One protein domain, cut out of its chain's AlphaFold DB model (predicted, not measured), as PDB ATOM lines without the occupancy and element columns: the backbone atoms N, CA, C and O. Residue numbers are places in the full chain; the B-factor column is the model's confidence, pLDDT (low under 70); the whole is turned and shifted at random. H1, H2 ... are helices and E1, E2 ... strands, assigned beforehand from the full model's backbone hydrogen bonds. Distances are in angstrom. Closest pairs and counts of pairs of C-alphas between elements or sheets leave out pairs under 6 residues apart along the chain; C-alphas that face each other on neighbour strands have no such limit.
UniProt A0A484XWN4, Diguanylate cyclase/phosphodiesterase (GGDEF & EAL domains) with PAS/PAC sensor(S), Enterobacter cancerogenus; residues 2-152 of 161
ATOM      1  N   GLU A   2     -34.684 -34.510 -46.596       80.25
ATOM      2  CA  GLU A   2     -34.691 -33.031 -46.580       80.25
ATOM      3  C   GLU A   2     -36.029 -32.379 -46.993       80.25
ATOM      4  O   GLU A   2     -36.554 -31.531 -46.282       80.25
ATOM      5  N   LYS A   3     -36.675 -32.858 -48.070       88.56
ATOM      6  CA  LYS A   3     -38.009 -32.367 -48.483       88.56
ATOM      7  C   LYS A   3     -39.107 -32.566 -47.426       88.56
ATOM      8  O   LYS A   3     -40.043 -31.779 -47.383       88.56
ATOM      9  N   SER A   4     -39.030 -33.630 -46.622       92.31
ATOM     10  CA  SER A   4     -40.019 -33.903 -45.570       92.31
ATOM     11  C   SER A   4     -39.779 -33.037 -44.343       92.31
ATOM     12  O   SER A   4     -40.737 -32.507 -43.797       92.31
ATOM     13  N   THR A   5     -38.516 -32.848 -43.956       93.00
ATOM     14  CA  THR A   5     -38.127 -31.901 -42.905       93.00
ATOM     15  C   THR A   5     -38.601 -30.492 -43.245       93.00
ATOM     16  O   THR A   5     -39.345 -29.894 -42.476       93.00
ATOM     17  N   HIS A   6     -38.276 -30.015 -44.448       94.94
ATOM     18  CA  HIS A   6     -38.686 -28.693 -44.909       94.94
ATOM     19  C   HIS A   6     -40.212 -28.523 -44.925       94.94
ATOM     20  O   HIS A   6     -40.728 -27.468 -44.570       94.94
ATOM     21  N   PHE A   7     -40.957 -29.567 -45.304       96.06
ATOM     22  CA  PHE A   7     -42.418 -29.544 -45.238       96.06
ATOM     23  C   PHE A   7     -42.930 -29.350 -43.803       96.06
ATOM     24  O   PHE A   7     -43.797 -28.509 -43.585       96.06
ATOM     25  N   VAL A   8     -42.387 -30.097 -42.835       96.69
ATOM     26  CA  VAL A   8     -42.774 -29.991 -41.419       96.69
ATOM     27  C   VAL A   8     -42.496 -28.585 -40.888       96.69
ATOM     28  O   VAL A   8     -43.384 -27.976 -40.294       96.69
ATOM     29  N   VAL A   9     -41.313 -28.036 -41.169       96.56
ATOM     30  CA  VAL A   9     -40.955 -26.667 -40.765       96.56
ATOM     31  C   VAL A   9     -41.907 -25.647 -41.386       96.56
ATOM     32  O   VAL A   9     -42.488 -24.838 -40.667       96.56
ATOM     33  N   GLN A  10     -42.190 -25.748 -42.689       96.44
ATOM     34  CA  GLN A  10     -43.159 -24.863 -43.340       96.44
ATOM     35  C   GLN A  10     -44.571 -24.971 -42.755       96.44
ATOM     36  O   GLN A  10     -45.295 -23.974 -42.735       96.44
ATOM     37  N   CYS A  11     -45.002 -26.162 -42.333       96.38
ATOM     38  CA  CYS A  11     -46.277 -26.330 -41.640       96.38
ATOM     39  C   CYS A  11     -46.298 -25.513 -40.348       96.38
ATOM     40  O   CYS A  11     -47.263 -24.787 -40.121       96.38
ATOM     41  N   VAL A  12     -45.233 -25.571 -39.547       96.81
ATOM     42  CA  VAL A  12     -45.117 -24.791 -38.308       96.81
ATOM     43  C   VAL A  12     -45.088 -23.289 -38.593       96.81
ATOM     44  O   VAL A  12     -45.906 -22.553 -38.048       96.81
ATOM     45  N   GLU A  13     -44.227 -22.829 -39.502       94.25
ATOM     46  CA  GLU A  13     -44.078 -21.403 -39.837       94.25
ATOM     47  C   GLU A  13     -45.362 -20.780 -40.400       94.25
ATOM     48  O   GLU A  13     -45.658 -19.610 -40.172       94.25
ATOM     49  N   LYS A  14     -46.156 -21.570 -41.130       95.31
ATOM     50  CA  LYS A  14     -47.449 -21.143 -41.687       95.31
ATOM     51  C   LYS A  14     -48.622 -21.409 -40.739       95.31
ATOM     52  O   LYS A  14     -49.767 -21.263 -41.166       95.31
ATOM     53  N   ASN A  15     -48.354 -21.818 -39.498       93.31
ATOM     54  CA  ASN A  15     -49.343 -22.152 -38.473       93.31
ATOM     55  C   ASN A  15     -50.368 -23.228 -38.909       93.31
ATOM     56  O   ASN A  15     -51.545 -23.178 -38.560       93.31
ATOM     57  N   LYS A  16     -49.920 -24.207 -39.701       95.31
ATOM     58  CA  LYS A  16     -50.670 -25.392 -40.164       95.31
ATOM     59  C   LYS A  16     -50.194 -26.644 -39.428       95.31
ATOM     60  O   LYS A  16     -49.722 -27.604 -40.042       95.31
ATOM     61  N   LEU A  17     -50.236 -26.583 -38.100       95.44
ATOM     62  CA  LEU A  17     -49.630 -27.573 -37.206       95.44
ATOM     63  C   LEU A  17     -50.292 -28.952 -37.340       95.44
ATOM     64  O   LEU A  17     -49.595 -29.954 -37.462       95.44
ATOM     65  N   ASP A  18     -51.616 -28.988 -37.457       94.31
ATOM     66  CA  ASP A  18     -52.427 -30.194 -37.674       94.31
ATOM     67  C   ASP A  18     -52.043 -31.009 -38.922       94.31
ATOM     68  O   ASP A  18     -52.305 -32.208 -39.008       94.31
ATOM     69  N   SER A  19     -51.405 -30.361 -39.896       92.81
ATOM     70  CA  SER A  19     -51.031 -30.962 -41.173       92.81
ATOM     71  C   SER A  19     -49.633 -31.588 -41.169       92.81
ATOM     72  O   SER A  19     -49.298 -32.324 -42.101       92.81
ATOM     73  N   GLY A  20     -48.798 -31.271 -40.174       93.44
ATOM     74  CA  GLY A  20     -47.374 -31.620 -40.189       93.44
ATOM     75  C   GLY A  20     -46.769 -32.003 -38.843       93.44
ATOM     76  O   GLY A  20     -45.630 -32.462 -38.829       93.44
ATOM     77  N   ILE A  21     -47.500 -31.845 -37.740       97.56
ATOM     78  CA  ILE A  21     -47.036 -32.096 -36.377       97.56
ATOM     79  C   ILE A  21     -48.038 -32.990 -35.646       97.56
ATOM     80  O   ILE A  21     -49.242 -32.737 -35.649       97.56
ATOM     81  N   ASP A  22     -47.510 -34.014 -34.991       96.81
ATOM     82  CA  ASP A  22     -48.246 -34.938 -34.136       96.81
ATOM     83  C   ASP A  22     -47.379 -35.329 -32.926       96.81
ATOM     84  O   ASP A  22     -46.217 -34.920 -32.816       96.81
ATOM     85  N   PHE A  23     -47.912 -36.137 -32.018       97.69
ATOM     86  CA  PHE A  23     -47.155 -36.735 -30.928       97.69
ATOM     87  C   PHE A  23     -47.394 -38.241 -30.840       97.69
ATOM     88  O   PHE A  23     -48.396 -38.784 -31.294       97.69
ATOM     89  N   VAL A  24     -46.449 -38.924 -30.208       97.31
ATOM     90  CA  VAL A  24     -46.607 -40.306 -29.755       97.31
ATOM     91  C   VAL A  24     -46.325 -40.367 -28.260       97.31
ATOM     92  O   VAL A  24     -45.628 -39.505 -27.728       97.31
ATOM     93  N   ILE A  25     -46.859 -41.381 -27.584       97.00
ATOM     94  CA  ILE A  25     -46.553 -41.647 -26.176       97.00
ATOM     95  C   ILE A  25     -45.688 -42.899 -26.112       97.00
ATOM     96  O   ILE A  25     -46.121 -43.972 -26.533       97.00
ATOM     97  N   GLN A  26     -44.470 -42.761 -25.595       96.69
ATOM     98  CA  GLN A  26     -43.584 -43.889 -25.335       96.69
ATOM     99  C   GLN A  26     -43.801 -44.391 -23.901       96.69
ATOM    100  O   GLN A  26     -43.573 -43.622 -22.970       96.69
ATOM    101  N   PRO A  27     -44.231 -45.648 -23.687       95.25
ATOM    102  CA  PRO A  27     -44.476 -46.168 -22.344       95.25
ATOM    103  C   PRO A  27     -43.209 -46.223 -21.481       95.25
ATOM    104  O   PRO A  27     -42.137 -46.590 -21.965       95.25
ATOM    105  N   ILE A  28     -43.362 -45.937 -20.189       93.81
ATOM    106  CA  ILE A  28     -42.314 -46.044 -19.167       93.81
ATOM    107  C   ILE A  28     -42.705 -47.157 -18.191       93.81
ATOM    108  O   ILE A  28     -43.841 -47.198 -17.717       93.81
ATOM    109  N   PHE A  29     -41.770 -48.054 -17.867       93.88
ATOM    110  CA  PHE A  29     -42.019 -49.213 -17.004       93.88
ATOM    111  C   PHE A  29     -41.210 -49.152 -15.705       93.88
ATOM    112  O   PHE A  29     -40.004 -48.908 -15.728       93.88
ATOM    113  N   ASP A  30     -41.859 -49.463 -14.580       93.38
ATOM    114  CA  ASP A  30     -41.167 -49.851 -13.348       93.38
ATOM    115  C   ASP A  30     -40.686 -51.297 -13.513       93.38
ATOM    116  O   ASP A  30     -41.492 -52.230 -13.551       93.38
ATOM    117  N   LEU A  31     -39.369 -51.484 -13.611       94.06
ATOM    118  CA  LEU A  31     -38.755 -52.798 -13.827       94.06
ATOM    119  C   LEU A  31     -38.809 -53.710 -12.595       94.06
ATOM    120  O   LEU A  31     -38.699 -54.922 -12.739       94.06
ATOM    121  N   SER A  32     -38.991 -53.161 -11.391       95.62
ATOM    122  CA  SER A  32     -39.131 -53.972 -10.175       95.62
ATOM    123  C   SER A  32     -40.506 -54.636 -10.096       95.62
ATOM    124  O   SER A  32     -40.631 -55.764  -9.623       95.62
ATOM    125  N   ARG A  33     -41.537 -53.943 -10.594       93.56
ATOM    126  CA  ARG A  33     -42.935 -54.397 -10.574       93.56
ATOM    127  C   ARG A  33     -43.424 -54.927 -11.920       93.56
ATOM    128  O   ARG A  33     -44.490 -55.529 -11.964       93.56
ATOM    129  N   PHE A  34     -42.679 -54.689 -12.999       93.00
ATOM    130  CA  PHE A  34     -43.075 -54.958 -14.386       93.00
ATOM    131  C   PHE A  34     -44.429 -54.340 -14.766       93.00
ATOM    132  O   PHE A  34     -45.229 -54.940 -15.483       93.00
ATOM    133  N   VAL A  35     -44.685 -53.116 -14.299       92.88
ATOM    134  CA  VAL A  35     -45.907 -52.367 -14.628       92.88
ATOM    135  C   VAL A  35     -45.568 -51.090 -15.383       92.88
ATOM    136  O   VAL A  35     -44.545 -50.456 -15.124       92.88
ATOM    137  N   CYS A  36     -46.437 -50.707 -16.319       92.69
ATOM    138  CA  CYS A  36     -46.366 -49.395 -16.951       92.69
ATOM    139  C   CYS A  36     -46.721 -48.327 -15.909       92.69
ATOM    140  O   CYS A  36     -47.768 -48.414 -15.266       92.69
ATOM    141  N   ILE A  37     -45.849 -47.338 -15.741       93.62
ATOM    142  CA  ILE A  37     -46.005 -46.236 -14.783       93.62
ATOM    143  C   ILE A  37     -46.260 -44.896 -15.471       93.62
ATOM    144  O   ILE A  37     -46.240 -43.858 -14.812       93.62
ATOM    145  N   GLY A  38     -46.495 -44.896 -16.783       94.44
ATOM    146  CA  GLY A  38     -46.746 -43.680 -17.539       94.44
ATOM    147  C   GLY A  38     -46.137 -43.686 -18.928       94.44
ATOM    148  O   GLY A  38     -45.899 -44.743 -19.516       94.44
ATOM    149  N   GLY A  39     -45.858 -42.497 -19.451       95.62
ATOM    150  CA  GLY A  39     -45.219 -42.372 -20.750       95.62
ATOM    151  C   GLY A  39     -44.661 -40.992 -21.058       95.62
ATOM    152  O   GLY A  39     -45.091 -39.977 -20.518       95.62
ATOM    153  N   GLU A  40     -43.703 -40.964 -21.970       96.00
ATOM    154  CA  GLU A  40     -43.109 -39.739 -22.484       96.00
ATOM    155  C   GLU A  40     -43.857 -39.276 -23.735       96.00
ATOM    156  O   GLU A  40     -44.028 -40.037 -24.693       96.00
ATOM    157  N   VAL A  41     -44.313 -38.024 -23.726       96.94
ATOM    158  CA  VAL A  41     -44.936 -37.364 -24.872       96.94
ATOM    159  C   VAL A  41     -43.836 -36.869 -25.801       96.94
ATOM    160  O   VAL A  41     -43.071 -35.958 -25.479       96.94
ATOM    161  N   LEU A  42     -43.774 -37.474 -26.983       96.31
ATOM    162  CA  LEU A  42     -42.713 -37.267 -27.954       96.31
ATOM    163  C   LEU A  42     -43.271 -36.692 -29.253       96.31
ATOM    164  O   LEU A  42     -44.036 -37.351 -29.960       96.31
ATOM    165  N   VAL A  43     -42.827 -35.488 -29.611       96.94
ATOM    166  CA  VAL A  43     -43.223 -34.843 -30.868       96.94
ATOM    167  C   VAL A  43     -42.715 -35.616 -32.088       96.94
ATOM    168  O   VAL A  43     -41.606 -36.168 -32.103       96.94
ATOM    169  N   ARG A  44     -43.534 -35.654 -33.138       97.12
ATOM    170  CA  ARG A  44     -43.230 -36.236 -34.443       97.12
ATOM    171  C   ARG A  44     -43.681 -35.289 -35.546       97.12
ATOM    172  O   ARG A  44     -44.795 -34.776 -35.527       97.12
ATOM    173  N   GLY A  45     -42.821 -35.090 -36.536       97.19
ATOM    174  CA  GLY A  45     -43.244 -34.494 -37.794       97.19
ATOM    175  C   GLY A  45     -43.948 -35.543 -38.652       97.19
ATOM    176  O   GLY A  45     -43.613 -36.726 -38.577       97.19
ATOM    177  N   THR A  46     -44.880 -35.130 -39.503       95.19
ATOM    178  CA  THR A  46     -45.576 -36.035 -40.428       95.19
ATOM    179  C   THR A  46     -45.568 -35.470 -41.841       95.19
ATOM    180  O   THR A  46     -45.946 -34.327 -42.074       95.19
ATOM    181  N   HIS A  47     -45.172 -36.284 -42.822       95.44
ATOM    182  CA  HIS A  47     -45.270 -35.924 -44.237       95.44
ATOM    183  C   HIS A  47     -45.614 -37.152 -45.085       95.44
ATOM    184  O   HIS A  47     -44.868 -38.134 -45.127       95.44
ATOM    185  N   ARG A  48     -46.753 -37.101 -45.793       91.38
ATOM    186  CA  ARG A  48     -47.248 -38.193 -46.661       91.38
ATOM    187  C   ARG A  48     -47.282 -39.557 -45.951       91.38
ATOM    188  O   ARG A  48     -46.840 -40.551 -46.517       91.38
ATOM    189  N   ARG A  49     -47.803 -39.588 -44.716       86.75
ATOM    190  CA  ARG A  49     -47.876 -40.770 -43.827       86.75
ATOM    191  C   ARG A  49     -46.532 -41.299 -43.313       86.75
ATOM    192  O   ARG A  49     -46.518 -42.314 -42.628       86.75
ATOM    193  N   ASN A  50     -45.421 -40.628 -43.609       91.44
ATOM    194  CA  ASN A  50     -44.134 -40.947 -43.006       91.44
ATOM    195  C   ASN A  50     -43.906 -40.073 -41.779       91.44
ATOM    196  O   ASN A  50     -44.159 -38.865 -41.823       91.44
ATOM    197  N   ILE A  51     -43.375 -40.693 -40.732       94.69
ATOM    198  CA  ILE A  51     -42.905 -40.004 -39.537       94.69
ATOM    199  C   ILE A  51     -41.548 -39.367 -39.845       94.69
ATOM    200  O   ILE A  51     -40.642 -40.016 -40.367       94.69
ATOM    201  N   VAL A  52     -41.415 -38.088 -39.515       95.81
ATOM    202  CA  VAL A  52     -40.168 -37.326 -39.546       95.81
ATOM    203  C   VAL A  52     -39.684 -37.195 -38.100       95.81
ATOM    204  O   VAL A  52     -40.426 -36.677 -37.258       95.81
ATOM    205  N   PRO A  53     -38.483 -37.690 -37.768       93.56
ATOM    206  CA  PRO A  53     -37.981 -37.635 -36.404       93.56
ATOM    207  C   PRO A  53     -37.641 -36.196 -35.972       93.56
ATOM    208  O   PRO A  53     -37.231 -35.387 -36.809       93.56
ATOM    209  N   PRO A  54     -37.777 -35.882 -34.669       94.19
ATOM    210  CA  PRO A  54     -37.611 -34.529 -34.134       94.19
ATOM    211  C   PRO A  54     -36.231 -33.920 -34.386       94.19
ATOM    212  O   PRO A  54     -36.150 -32.757 -34.770       94.19
ATOM    213  N   HIS A  55     -35.153 -34.703 -34.270       91.00
ATOM    214  CA  HIS A  55     -33.782 -34.208 -34.472       91.00
ATOM    215  C   HIS A  55     -33.549 -33.568 -35.853       91.00
ATOM    216  O   HIS A  55     -32.596 -32.820 -36.025       91.00
ATOM    217  N   LEU A  56     -34.408 -33.839 -36.845       93.62
ATOM    218  CA  LEU A  56     -34.286 -33.225 -38.164       93.62
ATOM    219  C   LEU A  56     -34.861 -31.809 -38.242       93.62
ATOM    220  O   LEU A  56     -34.454 -31.078 -39.135       93.62
ATOM    221  N   PHE A  57     -35.812 -31.430 -37.385       94.88
ATOM    222  CA  PHE A  57     -36.518 -30.146 -37.500       94.88
ATOM    223  C   PHE A  57     -36.477 -29.286 -36.232       94.88
ATOM    224  O   PHE A  57     -36.673 -28.078 -36.334       94.88
ATOM    225  N   ILE A  58     -36.214 -29.858 -35.051       93.19
ATOM    226  CA  ILE A  58     -36.232 -29.114 -33.780       93.19
ATOM    227  C   ILE A  58     -35.249 -27.941 -33.806       93.19
ATOM    228  O   ILE A  58     -35.670 -26.811 -33.585       93.19
ATOM    229  N   SER A  59     -33.990 -28.167 -34.190       91.56
ATOM    230  CA  SER A  59     -32.980 -27.100 -34.211       91.56
ATOM    231  C   SER A  59     -33.303 -25.965 -35.188       91.56
ATOM    232  O   SER A  59     -32.864 -24.835 -34.988       91.56
ATOM    233  N   GLU A  60     -34.045 -26.239 -36.265       94.00
ATOM    234  CA  GLU A  60     -34.499 -25.200 -37.199       94.00
ATOM    235  C   GLU A  60     -35.639 -24.379 -36.584       94.00
ATOM    236  O   GLU A  60     -35.609 -23.151 -36.632       94.00
ATOM    237  N   LEU A  61     -36.589 -25.048 -35.924       95.25
ATOM    238  CA  LEU A  61     -37.704 -24.403 -35.230       95.25
ATOM    239  C   LEU A  61     -37.272 -23.605 -33.996       95.25
ATOM    240  O   LEU A  61     -37.905 -22.602 -33.674       95.25
ATOM    241  N   GLU A  62     -36.212 -24.013 -33.306       93.00
ATOM    242  CA  GLU A  62     -35.626 -23.227 -32.217       93.00
ATOM    243  C   GLU A  62     -35.028 -21.922 -32.747       93.00
ATOM    244  O   GLU A  62     -35.325 -20.851 -32.224       93.00
ATOM    245  N   LYS A  63     -34.262 -21.993 -33.844       92.19
ATOM    246  CA  LYS A  63     -33.649 -20.816 -34.480       92.19
ATOM    247  C   LYS A  63     -34.681 -19.853 -35.064       92.19
ATOM    248  O   LYS A  63     -34.470 -18.644 -35.015       92.19
ATOM    249  N   SER A  64     -35.772 -20.368 -35.631       94.00
ATOM    250  CA  SER A  64     -36.835 -19.543 -36.220       94.00
ATOM    251  C   SER A  64     -37.895 -19.086 -35.211       94.00
ATOM    252  O   SER A  64     -38.755 -18.278 -35.553       94.00
ATOM    253  N   GLY A  65     -37.865 -19.604 -33.977       93.62
ATOM    254  CA  GLY A  65     -38.901 -19.380 -32.965       93.62
ATOM    255  C   GLY A  65     -40.177 -20.208 -33.170       93.62
ATOM    256  O   GLY A  65     -41.075 -20.162 -32.330       93.62
ATOM    257  N   GLY A  66     -40.260 -21.013 -34.237       96.31
ATOM    258  CA  GLY A  66     -41.374 -21.933 -34.487       96.31
ATOM    259  C   GLY A  66     -41.564 -23.001 -33.400       96.31
ATOM    260  O   GLY A  66     -42.652 -23.566 -33.284       96.31
ATOM    261  N   ILE A  67     -40.549 -23.241 -32.562       95.44
ATOM    262  CA  ILE A  67     -40.638 -24.131 -31.397       95.44
ATOM    263  C   ILE A  67     -41.732 -23.685 -30.412       95.44
ATOM    264  O   ILE A  67     -42.396 -24.533 -29.823       95.44
ATOM    265  N   LEU A  68     -41.974 -22.374 -30.282       95.62
ATOM    266  CA  LEU A  68     -42.959 -21.817 -29.351       95.62
ATOM    267  C   LEU A  68     -44.402 -22.224 -29.718       95.62
ATOM    268  O   LEU A  68     -45.026 -22.940 -28.930       95.62
ATOM    269  N   PRO A  69     -44.944 -21.861 -30.904       96.19
ATOM    270  CA  PRO A  69     -46.308 -22.242 -31.277       96.19
ATOM    271  C   PRO A  69     -46.475 -23.757 -31.446       96.19
ATOM    272  O   PRO A  69     -47.540 -24.299 -31.156       96.19
ATOM    273  N   MET A  70     -45.433 -24.461 -31.896       97.19
ATOM    274  CA  MET A  70     -45.466 -25.916 -32.041       97.19
ATOM    275  C   MET A  70     -45.524 -26.621 -30.680       97.19
ATOM    276  O   MET A  70     -46.332 -27.533 -30.503       97.19
ATOM    277  N   GLY A  71     -44.740 -26.160 -29.703       96.12
ATOM    278  CA  GLY A  71     -44.765 -26.670 -28.336       96.12
ATOM    279  C   GLY A  71     -46.104 -26.425 -27.639       96.12
ATOM    280  O   GLY A  71     -46.668 -27.355 -27.062       96.12
ATOM    281  N   ASP A  72     -46.663 -25.215 -27.760       96.56
ATOM    282  CA  ASP A  72     -47.998 -24.893 -27.232       96.56
ATOM    283  C   ASP A  72     -49.078 -25.814 -27.829       96.56
ATOM    284  O   ASP A  72     -49.943 -26.329 -27.115       96.56
ATOM    285  N   TYR A  73     -49.008 -26.067 -29.140       97.75
ATOM    286  CA  TYR A  73     -49.920 -26.979 -29.825       97.75
ATOM    287  C   TYR A  73     -49.790 -28.420 -29.328       97.75
ATOM    288  O   TYR A  73     -50.808 -29.042 -29.016       97.75
ATOM    289  N   ILE A  74     -48.568 -28.950 -29.216       97.69
ATOM    290  CA  ILE A  74     -48.336 -30.316 -28.729       97.69
ATOM    291  C   ILE A  74     -48.830 -30.486 -27.294       97.69
ATOM    292  O   ILE A  74     -49.530 -31.459 -27.012       97.69
ATOM    293  N   LEU A  75     -48.542 -29.530 -26.405       97.25
ATOM    294  CA  LEU A  75     -49.049 -29.553 -25.034       97.25
ATOM    295  C   LEU A  75     -50.580 -29.584 -25.015       97.25
ATOM    296  O   LEU A  75     -51.167 -30.438 -24.353       97.25
ATOM    297  N   ALA A  76     -51.237 -28.720 -25.790       97.31
ATOM    298  CA  ALA A  76     -52.693 -28.695 -25.867       97.31
ATOM    299  C   ALA A  76     -53.285 -30.018 -26.393       97.31
ATOM    300  O   ALA A  76     -54.258 -30.521 -25.825       97.31
ATOM    301  N   GLN A  77     -52.704 -30.611 -27.446       97.81
ATOM    302  CA  GLN A  77     -53.179 -31.891 -27.987       97.81
ATOM    303  C   GLN A  77     -52.979 -33.042 -27.000       97.81
ATOM    304  O   GLN A  77     -53.900 -33.832 -26.785       97.81
ATOM    305  N   ALA A  78     -51.813 -33.119 -26.363       97.31
ATOM    306  CA  ALA A  78     -51.512 -34.167 -25.400       97.31
ATOM    307  C   ALA A  78     -52.398 -34.055 -24.150       97.31
ATOM    308  O   ALA A  78     -52.967 -35.052 -23.714       97.31
ATOM    309  N   PHE A  79     -52.615 -32.848 -23.618       96.81
ATOM    310  CA  PHE A  79     -53.509 -32.634 -22.475       96.81
ATOM    311  C   PHE A  79     -54.946 -33.035 -22.799       96.81
ATOM    312  O   PHE A  79     -55.591 -33.732 -22.013       96.81
ATOM    313  N   LYS A  80     -55.433 -32.658 -23.985       96.69
ATOM    314  CA  LYS A  80     -56.754 -33.062 -24.471       96.69
ATOM    315  C   LYS A  80     -56.867 -34.582 -24.609       96.69
ATOM    316  O   LYS A  80     -57.877 -35.154 -24.205       96.69
ATOM    317  N   PHE A  81     -55.845 -35.235 -25.163       96.06
ATOM    318  CA  PHE A  81     -55.808 -36.690 -25.302       96.06
ATOM    319  C   PHE A  81     -55.849 -37.390 -23.940       96.06
ATOM    320  O   PHE A  81     -56.657 -38.300 -23.748       96.06
ATOM    321  N   LEU A  82     -55.018 -36.943 -22.991       95.25
ATOM    322  CA  LEU A  82     -54.950 -37.503 -21.643       95.25
ATOM    323  C   LEU A  82     -56.261 -37.292 -20.886       95.25
ATOM    324  O   LEU A  82     -56.768 -38.228 -20.283       95.25
ATOM    325  N   ALA A  83     -56.870 -36.108 -20.982       93.75
ATOM    326  CA  ALA A  83     -58.161 -35.815 -20.362       93.75
ATOM    327  C   ALA A  83     -59.311 -36.700 -20.875       93.75
ATOM    328  O   ALA A  83     -60.311 -36.866 -20.177       93.75
ATOM    329  N   GLY A  84     -59.183 -37.247 -22.088       93.81
ATOM    330  CA  GLY A  84     -60.136 -38.194 -22.666       93.81
ATOM    331  C   GLY A  84     -59.954 -39.642 -22.203       93.81
ATOM    332  O   GLY A  84     -60.795 -40.479 -22.522       93.81
ATOM    333  N   GLN A  85     -58.878 -39.958 -21.474       91.94
ATOM    334  CA  GLN A  85     -58.630 -41.309 -20.972       91.94
ATOM    335  C   GLN A  85     -59.427 -41.595 -19.687       91.94
ATOM    336  O   GLN A  85     -59.719 -40.676 -18.915       91.94
ATOM    337  N   PRO A  86     -59.757 -42.870 -19.405       88.56
ATOM    338  CA  PRO A  86     -60.336 -43.269 -18.126       88.56
ATOM    339  C   PRO A  86     -59.471 -42.812 -16.944       88.56
ATOM    340  O   PRO A  86     -58.256 -42.997 -16.951       88.56
ATOM    341  N   ARG A  87     -60.093 -42.252 -15.897       84.75
ATOM    342  CA  ARG A  87     -59.369 -41.743 -14.713       84.75
ATOM    343  C   ARG A  87     -58.495 -42.803 -14.044       84.75
ATOM    344  O   ARG A  87     -57.376 -42.506 -13.645       84.75
ATOM    345  N   GLU A  88     -58.972 -44.043 -14.007       83.62
ATOM    346  CA  GLU A  88     -58.241 -45.199 -13.475       83.62
ATOM    347  C   GLU A  88     -56.918 -45.473 -14.203       83.62
ATOM    348  O   GLU A  88     -55.967 -45.956 -13.594       83.62
ATOM    349  N   HIS A  89     -56.821 -45.112 -15.487       82.56
ATOM    350  CA  HIS A  89     -55.566 -45.189 -16.226       82.56
ATOM    351  C   HIS A  89     -54.630 -44.035 -15.865       82.56
ATOM    352  O   HIS A  89     -53.425 -44.181 -15.995       82.56
ATOM    353  N   LEU A  90     -55.141 -42.896 -15.405       83.88
ATOM    354  CA  LEU A  90     -54.323 -41.715 -15.145       83.88
ATOM    355  C   LEU A  90     -53.796 -41.662 -13.713       83.88
ATOM    356  O   LEU A  90     -52.659 -41.249 -13.536       83.88
ATOM    357  N   ASP A  91     -54.573 -42.086 -12.710       82.19
ATOM    358  CA  ASP A  91     -54.321 -41.783 -11.288       82.19
ATOM    359  C   ASP A  91     -52.907 -42.136 -10.789       82.19
ATOM    360  O   ASP A  91     -52.357 -41.409  -9.958       82.19
ATOM    361  N   ASN A  92     -52.287 -43.181 -11.349       84.00
ATOM    362  CA  ASN A  92     -50.943 -43.649 -10.989       84.00
ATOM    363  C   ASN A  92     -49.917 -43.559 -12.135       84.00
ATOM    364  O   ASN A  92     -48.846 -44.153 -12.030       84.00
ATOM    365  N   GLN A  93     -50.234 -42.851 -13.223       91.44
ATOM    366  CA  GLN A  93     -49.331 -42.673 -14.360       91.44
ATOM    367  C   GLN A  93     -48.677 -41.288 -14.366       91.44
ATOM    368  O   GLN A  93     -49.326 -40.284 -14.069       91.44
ATOM    369  N   LEU A  94     -47.395 -41.241 -14.725       93.81
ATOM    370  CA  LEU A  94     -46.624 -40.018 -14.938       93.81
ATOM    371  C   LEU A  94     -46.456 -39.756 -16.436       93.81
ATOM    372  O   LEU A  94     -46.003 -40.627 -17.176       93.81
ATOM    373  N   PHE A  95     -46.788 -38.549 -16.876       95.50
ATOM    374  CA  PHE A  95     -46.585 -38.126 -18.256       95.50
ATOM    375  C   PHE A  95     -45.497 -37.067 -18.333       95.50
ATOM    376  O   PHE A  95     -45.618 -36.007 -17.714       95.50
ATOM    377  N   THR A  96     -44.445 -37.373 -19.090       95.38
ATOM    378  CA  THR A  96     -43.299 -36.480 -19.287       95.38
ATOM    379  C   THR A  96     -43.461 -35.681 -20.572       95.38
ATOM    380  O   THR A  96     -43.821 -36.236 -21.609       95.38
ATOM    381  N   PHE A  97     -43.179 -34.383 -20.511       95.44
ATOM    382  CA  PHE A  97     -43.230 -33.454 -21.633       95.44
ATOM    383  C   PHE A  97     -41.869 -32.785 -21.800       95.44
ATOM    384  O   PHE A  97     -41.377 -32.157 -20.865       95.44
ATOM    385  N   ASN A  98     -41.295 -32.890 -22.997       93.50
ATOM    386  CA  ASN A  98     -40.034 -32.237 -23.334       93.50
ATOM    387  C   ASN A  98     -40.265 -30.755 -23.642       93.50
ATOM    388  O   ASN A  98     -41.077 -30.422 -24.509       93.50
ATOM    389  N   ILE A  99     -39.536 -29.884 -22.953       93.19
ATOM    390  CA  ILE A  99     -39.581 -28.434 -23.103       93.19
ATOM    391  C   ILE A  99     -38.195 -27.947 -23.533       93.19
ATOM    392  O   ILE A  99     -37.201 -28.178 -22.847       93.19
ATOM    393  N   SER A 100     -38.136 -27.248 -24.667       91.00
ATOM    394  CA  SER A 100     -36.907 -26.588 -25.125       91.00
ATOM    395  C   SER A 100     -36.566 -25.389 -24.238       91.00
ATOM    396  O   SER A 100     -37.459 -24.672 -23.771       91.00
ATOM    397  N   TRP A 101     -35.273 -25.099 -24.086       89.12
ATOM    398  CA  TRP A 101     -34.789 -23.882 -23.429       89.12
ATOM    399  C   TRP A 101     -35.424 -22.599 -23.993       89.12
ATOM    400  O   TRP A 101     -35.812 -21.707 -23.239       89.12
ATOM    401  N   VAL A 102     -35.635 -22.532 -25.313       91.31
ATOM    402  CA  VAL A 102     -36.269 -21.376 -25.971       91.31
ATOM    403  C   VAL A 102     -37.701 -21.157 -25.465       91.31
ATOM    404  O   VAL A 102     -38.126 -20.016 -25.294       91.31
ATOM    405  N   GLN A 103     -38.442 -22.233 -25.178       92.62
ATOM    406  CA  GLN A 103     -39.791 -22.139 -24.606       92.62
ATOM    407  C   GLN A 103     -39.767 -21.650 -23.158       92.62
ATOM    408  O   GLN A 103     -40.642 -20.886 -22.768       92.62
ATOM    409  N   LEU A 104     -38.771 -22.048 -22.366       90.56
ATOM    410  CA  LEU A 104     -38.644 -21.590 -20.979       90.56
ATOM    411  C   LEU A 104     -38.293 -20.112 -20.863       90.56
ATOM    412  O   LEU A 104     -38.699 -19.461 -19.903       90.56
ATOM    413  N   GLN A 105     -37.545 -19.581 -21.830       90.88
ATOM    414  CA  GLN A 105     -37.215 -18.160 -21.876       90.88
ATOM    415  C   GLN A 105     -38.433 -17.277 -22.189       90.88
ATOM    416  O   GLN A 105     -38.397 -16.070 -21.936       90.88
ATOM    417  N   ASP A 106     -39.530 -17.846 -22.701       93.00
ATOM    418  CA  ASP A 106     -40.784 -17.121 -22.870       93.00
ATOM    419  C   ASP A 106     -41.463 -16.883 -21.512       93.00
ATOM    420  O   ASP A 106     -42.016 -17.788 -20.884       93.00
ATOM    421  N   SER A 107     -41.501 -15.613 -21.098       93.00
ATOM    422  CA  SER A 107     -42.136 -15.155 -19.853       93.00
ATOM    423  C   SER A 107     -43.605 -15.572 -19.679       93.00
ATOM    424  O   SER A 107     -44.111 -15.599 -18.556       93.00
ATOM    425  N   HIS A 108     -44.303 -15.918 -20.764       94.19
ATOM    426  CA  HIS A 108     -45.698 -16.349 -20.734       94.19
ATOM    427  C   HIS A 108     -45.875 -17.874 -20.724       94.19
ATOM    428  O   HIS A 108     -46.997 -18.341 -20.517       94.19
ATOM    429  N   PHE A 109     -44.809 -18.657 -20.909       93.94
ATOM    430  CA  PHE A 109     -44.884 -20.114 -21.023       93.94
ATOM    431  C   PHE A 109     -45.531 -20.764 -19.795       93.94
ATOM    432  O   PHE A 109     -46.527 -21.480 -19.919       93.94
ATOM    433  N   ALA A 110     -45.040 -20.445 -18.593       92.25
ATOM    434  CA  ALA A 110     -45.577 -21.000 -17.351       92.25
ATOM    435  C   ALA A 110     -47.077 -20.697 -17.182       92.25
ATOM    436  O   ALA A 110     -47.851 -21.572 -16.796       92.25
ATOM    437  N   ALA A 111     -47.511 -19.481 -17.529       94.81
ATOM    438  CA  ALA A 111     -48.918 -19.098 -17.463       94.81
ATOM    439  C   ALA A 111     -49.787 -19.918 -18.433       94.81
ATOM    440  O   ALA A 111     -50.878 -20.350 -18.057       94.81
ATOM    441  N   ARG A 112     -49.301 -20.188 -19.655       95.00
ATOM    442  CA  ARG A 112     -50.009 -21.037 -20.630       95.00
ATOM    443  C   ARG A 112     -50.120 -22.485 -20.157       95.00
ATOM    444  O   ARG A 112     -51.204 -23.060 -20.233       95.00
ATOM    445  N   VAL A 113     -49.046 -23.054 -19.607       94.38
ATOM    446  CA  VAL A 113     -49.065 -24.416 -19.045       94.38
ATOM    447  C   VAL A 113     -50.050 -24.515 -17.879       94.38
ATOM    448  O   VAL A 113     -50.875 -25.425 -17.850       94.38
ATOM    449  N   LEU A 114     -50.031 -23.558 -16.947       93.44
ATOM    450  CA  LEU A 114     -50.973 -23.531 -15.824       93.44
ATOM    451  C   LEU A 114     -52.428 -23.404 -16.290       93.44
ATOM    452  O   LEU A 114     -53.307 -24.060 -15.732       93.44
ATOM    453  N   ALA A 115     -52.688 -22.615 -17.336       95.19
ATOM    454  CA  ALA A 115     -54.015 -22.523 -17.938       95.19
ATOM    455  C   ALA A 115     -54.463 -23.863 -18.548       95.19
ATOM    456  O   ALA A 115     -55.615 -24.259 -18.367       95.19
ATOM    457  N   LEU A 116     -53.561 -24.595 -19.214       95.31
ATOM    458  CA  LEU A 116     -53.849 -25.938 -19.728       95.31
ATOM    459  C   LEU A 116     -54.144 -26.931 -18.599       95.31
ATOM    460  O   LEU A 116     -55.107 -27.687 -18.708       95.31
ATOM    461  N   ILE A 117     -53.370 -26.905 -17.512       93.69
ATOM    462  CA  ILE A 117     -53.613 -27.737 -16.324       93.69
ATOM    463  C   ILE A 117     -54.990 -27.424 -15.730       93.69
ATOM    464  O   ILE A 117     -55.753 -28.340 -15.455       93.69
ATOM    465  N   ALA A 118     -55.343 -26.146 -15.578       93.12
ATOM    466  CA  ALA A 118     -56.633 -25.741 -15.018       93.12
ATOM    467  C   ALA A 118     -57.830 -26.115 -15.914       93.12
ATOM    468  O   ALA A 118     -58.921 -26.378 -15.409       93.12
ATOM    469  N   ALA A 119     -57.639 -26.142 -17.236       94.75
ATOM    470  CA  ALA A 119     -58.689 -26.457 -18.203       94.75
ATOM    471  C   ALA A 119     -58.989 -27.962 -18.335       94.75
ATOM    472  O   ALA A 119     -60.019 -28.325 -18.905       94.75
ATOM    473  N   HIS A 120     -58.118 -28.837 -17.828       92.00
ATOM    474  CA  HIS A 120     -58.241 -30.285 -17.985       92.00
ATOM    475  C   HIS A 120     -58.282 -30.989 -16.621       92.00
ATOM    476  O   HIS A 120     -57.615 -30.564 -15.683       92.00
ATOM    477  N   PRO A 121     -59.016 -32.107 -16.476       86.00
ATOM    478  CA  PRO A 121     -59.072 -32.880 -15.236       86.00
ATOM    479  C   PRO A 121     -57.804 -33.733 -15.025       86.00
ATOM    480  O   PRO A 121     -57.895 -34.918 -14.712       86.00
ATOM    481  N   LEU A 122     -56.621 -33.146 -15.220       88.19
ATOM    482  CA  LEU A 122     -55.325 -33.788 -15.024       88.19
ATOM    483  C   LEU A 122     -54.761 -33.366 -13.670       88.19
ATOM    484  O   LEU A 122     -54.660 -32.180 -13.363       88.19
ATOM    485  N   ALA A 123     -54.385 -34.341 -12.845       88.81
ATOM    486  CA  ALA A 123     -53.740 -34.046 -11.577       88.81
ATOM    487  C   ALA A 123     -52.317 -33.507 -11.842       88.81
ATOM    488  O   ALA A 123     -51.536 -34.200 -12.494       88.81
ATOM    489  N   PRO A 124     -51.933 -32.323 -11.322       89.94
ATOM    490  CA  PRO A 124     -50.615 -31.734 -11.584       89.94
ATOM    491  C   PRO A 124     -49.450 -32.670 -11.242       89.94
ATOM    492  O   PRO A 124     -48.495 -32.783 -12.001       89.94
ATOM    493  N   ARG A 125     -49.588 -33.445 -10.158       89.38
ATOM    494  CA  ARG A 125     -48.599 -34.448  -9.722       89.38
ATOM    495  C   ARG A 125     -48.325 -35.547 -10.760       89.38
ATOM    496  O   ARG A 125     -47.363 -36.292 -10.592       89.38
ATOM    497  N   ASN A 126     -49.173 -35.697 -11.772       91.56
ATOM    498  CA  ASN A 126     -49.035 -36.679 -12.843       91.56
ATOM    499  C   ASN A 126     -48.286 -36.110 -14.059       91.56
ATOM    500  O   ASN A 126     -48.062 -36.835 -15.022       91.56
ATOM    501  N   LEU A 127     -47.900 -34.831 -14.026       93.81
ATOM    502  CA  LEU A 127     -47.246 -34.128 -15.124       93.81
ATOM    503  C   LEU A 127     -45.799 -33.802 -14.745       93.81
ATOM    504  O   LEU A 127     -45.527 -33.192 -13.705       93.81
ATOM    505  N   VAL A 128     -44.882 -34.209 -15.613       93.88
ATOM    506  CA  VAL A 128     -43.443 -33.988 -15.482       93.88
ATOM    507  C   VAL A 128     -42.977 -33.183 -16.686       93.88
ATOM    508  O   VAL A 128     -43.270 -33.541 -17.822       93.88
ATOM    509  N   PHE A 129     -42.264 -32.090 -16.447       92.50
ATOM    510  CA  PHE A 129     -41.662 -31.286 -17.503       92.50
ATOM    511  C   PHE A 129     -40.159 -31.511 -17.476       92.50
ATOM    512  O   PHE A 129     -39.503 -31.260 -16.465       92.50
ATOM    513  N   GLU A 130     -39.642 -32.024 -18.583       89.88
ATOM    514  CA  GLU A 130     -38.223 -32.263 -18.780       89.88
ATOM    515  C   GLU A 130     -37.668 -31.176 -19.681       89.88
ATOM    516  O   GLU A 130     -38.184 -30.922 -20.768       89.88
ATOM    517  N   ILE A 131     -36.633 -30.511 -19.199       84.25
ATOM    518  CA  ILE A 131     -35.957 -29.452 -19.921       84.25
ATOM    519  C   ILE A 131     -34.782 -30.086 -20.643       84.25
ATOM    520  O   ILE A 131     -33.904 -30.683 -20.017       84.25
ATOM    521  N   THR A 132     -34.776 -29.924 -21.957       66.69
ATOM    522  CA  THR A 132     -33.655 -30.314 -22.801       66.69
ATOM    523  C   THR A 132     -32.974 -29.048 -23.297       66.69
ATOM    524  O   THR A 132     -33.596 -28.270 -24.030       66.69
ATOM    525  N   ASP A 133     -31.709 -28.850 -22.930       63.16
ATOM    526  CA  ASP A 133     -30.848 -27.956 -23.700       63.16
ATOM    527  C   ASP A 133     -30.665 -28.568 -25.095       63.16
ATOM    528  O   ASP A 133     -30.506 -29.783 -25.247       63.16
ATOM    529  N   GLY A 134     -30.864 -27.745 -26.127       54.84
ATOM    530  CA  GLY A 134     -31.070 -28.187 -27.506       54.84
ATOM    531  C   GLY A 134     -30.018 -29.193 -27.986       54.84
ATOM    532  O   GLY A 134     -28.827 -28.969 -27.820       54.84
ATOM    533  N   ALA A 135     -30.504 -30.286 -28.584       47.47
ATOM    534  CA  ALA A 135     -29.797 -31.321 -29.349       47.47
ATOM    535  C   ALA A 135     -28.259 -31.413 -29.189       47.47
ATOM    536  O   ALA A 135     -27.515 -30.599 -29.732       47.47
ATOM    537  N   ASP A 136     -27.802 -32.518 -28.592       49.34
ATOM    538  CA  ASP A 136     -26.453 -33.076 -28.770       49.34
ATOM    539  C   ASP A 136     -25.271 -32.157 -28.411       49.34
ATOM    540  O   ASP A 136     -24.220 -32.211 -29.055       49.34
ATOM    541  N   GLN A 137     -25.383 -31.355 -27.353       46.28
ATOM    542  CA  GLN A 137     -24.181 -30.851 -26.691       46.28
ATOM    543  C   GLN A 137     -23.702 -31.919 -25.713       46.28
ATOM    544  O   GLN A 137     -24.175 -32.040 -24.588       46.28
ATOM    545  N   LEU A 138     -22.799 -32.766 -26.208       47.12
ATOM    546  CA  LEU A 138     -21.788 -33.314 -25.326       47.12
ATOM    547  C   LEU A 138     -20.972 -32.118 -24.839       47.12
ATOM    548  O   LEU A 138     -20.542 -31.305 -25.665       47.12
ATOM    549  N   ASP A 139     -20.779 -32.001 -23.535       49.47
ATOM    550  CA  ASP A 139     -19.824 -31.034 -23.014       49.47
ATOM    551  C   ASP A 139     -18.404 -31.349 -23.539       49.47
ATOM    552  O   ASP A 139     -18.162 -32.348 -24.231       49.47
ATOM    553  N   GLU A 140     -17.420 -30.507 -23.217       53.50
ATOM    554  CA  GLU A 140     -16.026 -30.692 -23.658       53.50
ATOM    555  C   GLU A 140     -15.437 -32.065 -23.257       53.50
ATOM    556  O   GLU A 140     -14.399 -32.475 -23.786       53.50
ATOM    557  N   THR A 141     -16.095 -32.775 -22.333       60.06
ATOM    558  CA  THR A 141     -15.699 -34.079 -21.801       60.06
ATOM    559  C   THR A 141     -16.428 -35.268 -22.424       60.06
ATOM    560  O   THR A 141     -16.033 -36.410 -22.178       60.06
ATOM    561  N   GLY A 142     -17.407 -35.044 -23.306       50.41
ATOM    562  CA  GLY A 142     -18.176 -36.133 -23.904       50.41
ATOM    563  C   GLY A 142     -19.328 -36.623 -23.023       50.41
ATOM    564  O   GLY A 142     -19.845 -37.715 -23.276       50.41
ATOM    565  N   GLU A 143     -19.716 -35.863 -21.994       48.12
ATOM    566  CA  GLU A 143     -20.829 -36.198 -21.107       48.12
ATOM    567  C   GLU A 143     -22.120 -35.527 -21.591       48.12
ATOM    568  O   GLU A 143     -22.111 -34.440 -22.168       48.12
ATOM    569  N   ALA A 144     -23.251 -36.213 -21.412       49.31
ATOM    570  CA  ALA A 144     -24.552 -35.639 -21.732       49.31
ATOM    571  C   ALA A 144     -24.881 -34.531 -20.719       49.31
ATOM    572  O   ALA A 144     -24.887 -34.795 -19.515       49.31
ATOM    573  N   GLU A 145     -25.195 -33.331 -21.210       51.28
ATOM    574  CA  GLU A 145     -25.657 -32.208 -20.384       51.28
ATOM    575  C   GLU A 145     -26.835 -32.619 -19.466       51.28
ATOM    576  O   GLU A 145     -27.697 -33.425 -19.859       51.28
ATOM    577  N   PRO A 146     -26.898 -32.095 -18.227       52.62
ATOM    578  CA  PRO A 146     -27.912 -32.474 -17.255       52.62
ATOM    579  C   PRO A 146     -29.323 -32.125 -17.748       52.62
ATOM    580  O   PRO A 146     -29.669 -30.971 -17.982       52.62
ATOM    581  N   ARG A 147     -30.188 -33.142 -17.835       58.34
ATOM    582  CA  ARG A 147     -31.634 -32.965 -18.031       58.34
ATOM    583  C   ARG A 147     -32.257 -32.462 -16.733       58.34
ATOM    584  O   ARG A 147     -32.241 -33.165 -15.720       58.34
ATOM    585  N   TYR A 148     -32.834 -31.263 -16.757       63.06
ATOM    586  CA  TYR A 148     -33.566 -30.742 -15.603       63.06
ATOM    587  C   TYR A 148     -34.995 -31.279 -15.623       63.06
ATOM    588  O   TYR A 148     -35.746 -31.051 -16.567       63.06
ATOM    589  N   VAL A 149     -35.383 -31.977 -14.558       66.75
ATOM    590  CA  VAL A 149     -36.726 -32.543 -14.411       66.75
ATOM    591  C   VAL A 149     -37.472 -31.770 -13.335       66.75
ATOM    592  O   VAL A 149     -37.067 -31.758 -12.173       66.75
ATOM    593  N   ALA A 150     -38.582 -31.140 -13.711       70.25
ATOM    594  CA  ALA A 150     -39.480 -30.462 -12.788       70.25
ATOM    595  C   ALA A 150     -40.829 -31.186 -12.747       70.25
ATOM    596  O   ALA A 150     -41.478 -31.398 -13.774       70.25
ATOM    597  N   ARG A 151     -41.291 -31.539 -11.547       71.00
ATOM    598  CA  ARG A 151     -42.634 -32.087 -11.348       71.00
ATOM    599  C   ARG A 151     -43.582 -30.989 -10.900       71.00
ATOM    600  O   ARG A 151     -43.284 -30.222  -9.983       71.00
ATOM    601  N   CYS A 152     -44.755 -30.923 -11.523       63.28
ATOM    602  CA  CYS A 152     -45.742 -29.933 -11.124       63.28
ATOM    603  C   CYS A 152     -46.317 -30.289  -9.739       63.28
ATOM    604  O   CYS A 152     -46.974 -31.318  -9.566       63.28
TER     605      CYS A 152
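Overview. This is residues 2 to 152 of the 161 residues of the protein "Diguanylate cyclase/phosphodiesterase (GGDEF & EAL domains) with PAS/PAC sensor(S)" of Enterobacter cancerogenus (UniProt A0A484XWN4). A strongly twisted sheet of six strands has the long helix H3 slantwise over one face, with H6 packed along H3, while H1 crosses the other face near the last residues of E2. From the loop between E5 and E6, residues 138 to 143 stick out. The 151 printed residues, of mixed class, hold six named helices and six named strands in the order H1 E1 E2 E3 H2 H3 H4 E4 H5 H6 E5 E6. The sheet is branched and mixed; the whole is compact, with a radius of gyration of the C-alphas of 15.9 A and spans of 42 by 40 by 34 A.

Arrangement. Begin at E2, residues 35 to 47, which bends by 60 degrees at residue 38. On one side of it find E1, residues 21 to 30, antiparallel, with N 24 and O 42 2.9 A apart. On the other side are E3, residues 50 to 52, antiparallel (N 45 and O 52, 3.0 A), and E4, residues 94 to 100, parallel (N 39 and O 94, 2.9 A). E1, E2 and E3 form two hairpins and a meander, each strand the antiparallel neighbour of the one before. E5, residues 127 to 132, is parallel to E4, with N 97 and O 128 2.8 A apart; E6, residues 148 to 151, makes an antiparallel hairpin with E5, with N 129 and O 150 2.9 A apart. The hub, H3, residues 67 to 83, is on the sheet over E2, at a height of 7.9 A, slantwise at 41 degrees on the local plane. On the opposite face, H1, residues 2 to 13, runs across E2 at 88 degrees on the local plane; the closest C-alphas are those of Ser 4 and His 47, 5.8 A. H6, residues 109 to 119, is not on the sheet but touches residues 72 to 79 of H3 at a shallow tilt of 19 degrees, the same way; the closest C-alphas are those of Ala 76 and Leu 116, 6.8 A. E4, H5, H6 and E5 form a strand-helix-strand unit, parallel neighbour strands with helices between, its crossover right-handed; here H5 is residues 101 to 104. H5 and H2, residues 58 to 64, only graze the sheet; H2 and H3 touch only at the corner, only just, with 3 pairs of C-alphas within 8 A. H4, residues 87 to 90, is only just not on the sheet, with 4 pairs within 10 A. In H1, H2, H3 and H6 every O i to N i+4 pair is within hydrogen-bond range; H4 and H5 are too short for one.

Along the chain. Find C-alpha 2 at (-34.691, -33.031, -46.580), where H1 begins. E2 runs 33.9 A from C-alpha 35 at (-45.907, -52.367, -14.628); E1 measures 29.7 A and H3 23.8 A. E6 ends at C-alpha 151, (-42.634, -32.087, -11.348).

Size, cuts and confidence. The C-alphas farthest apart, those of Pro 86 and Glu 140, are 46.4 A apart. The printed part has no cut; the link E5 to E6, 15 residues, is long. Mean pLDDT of the printed part is 88.3, with residues 132 to 149 and 152 under 70.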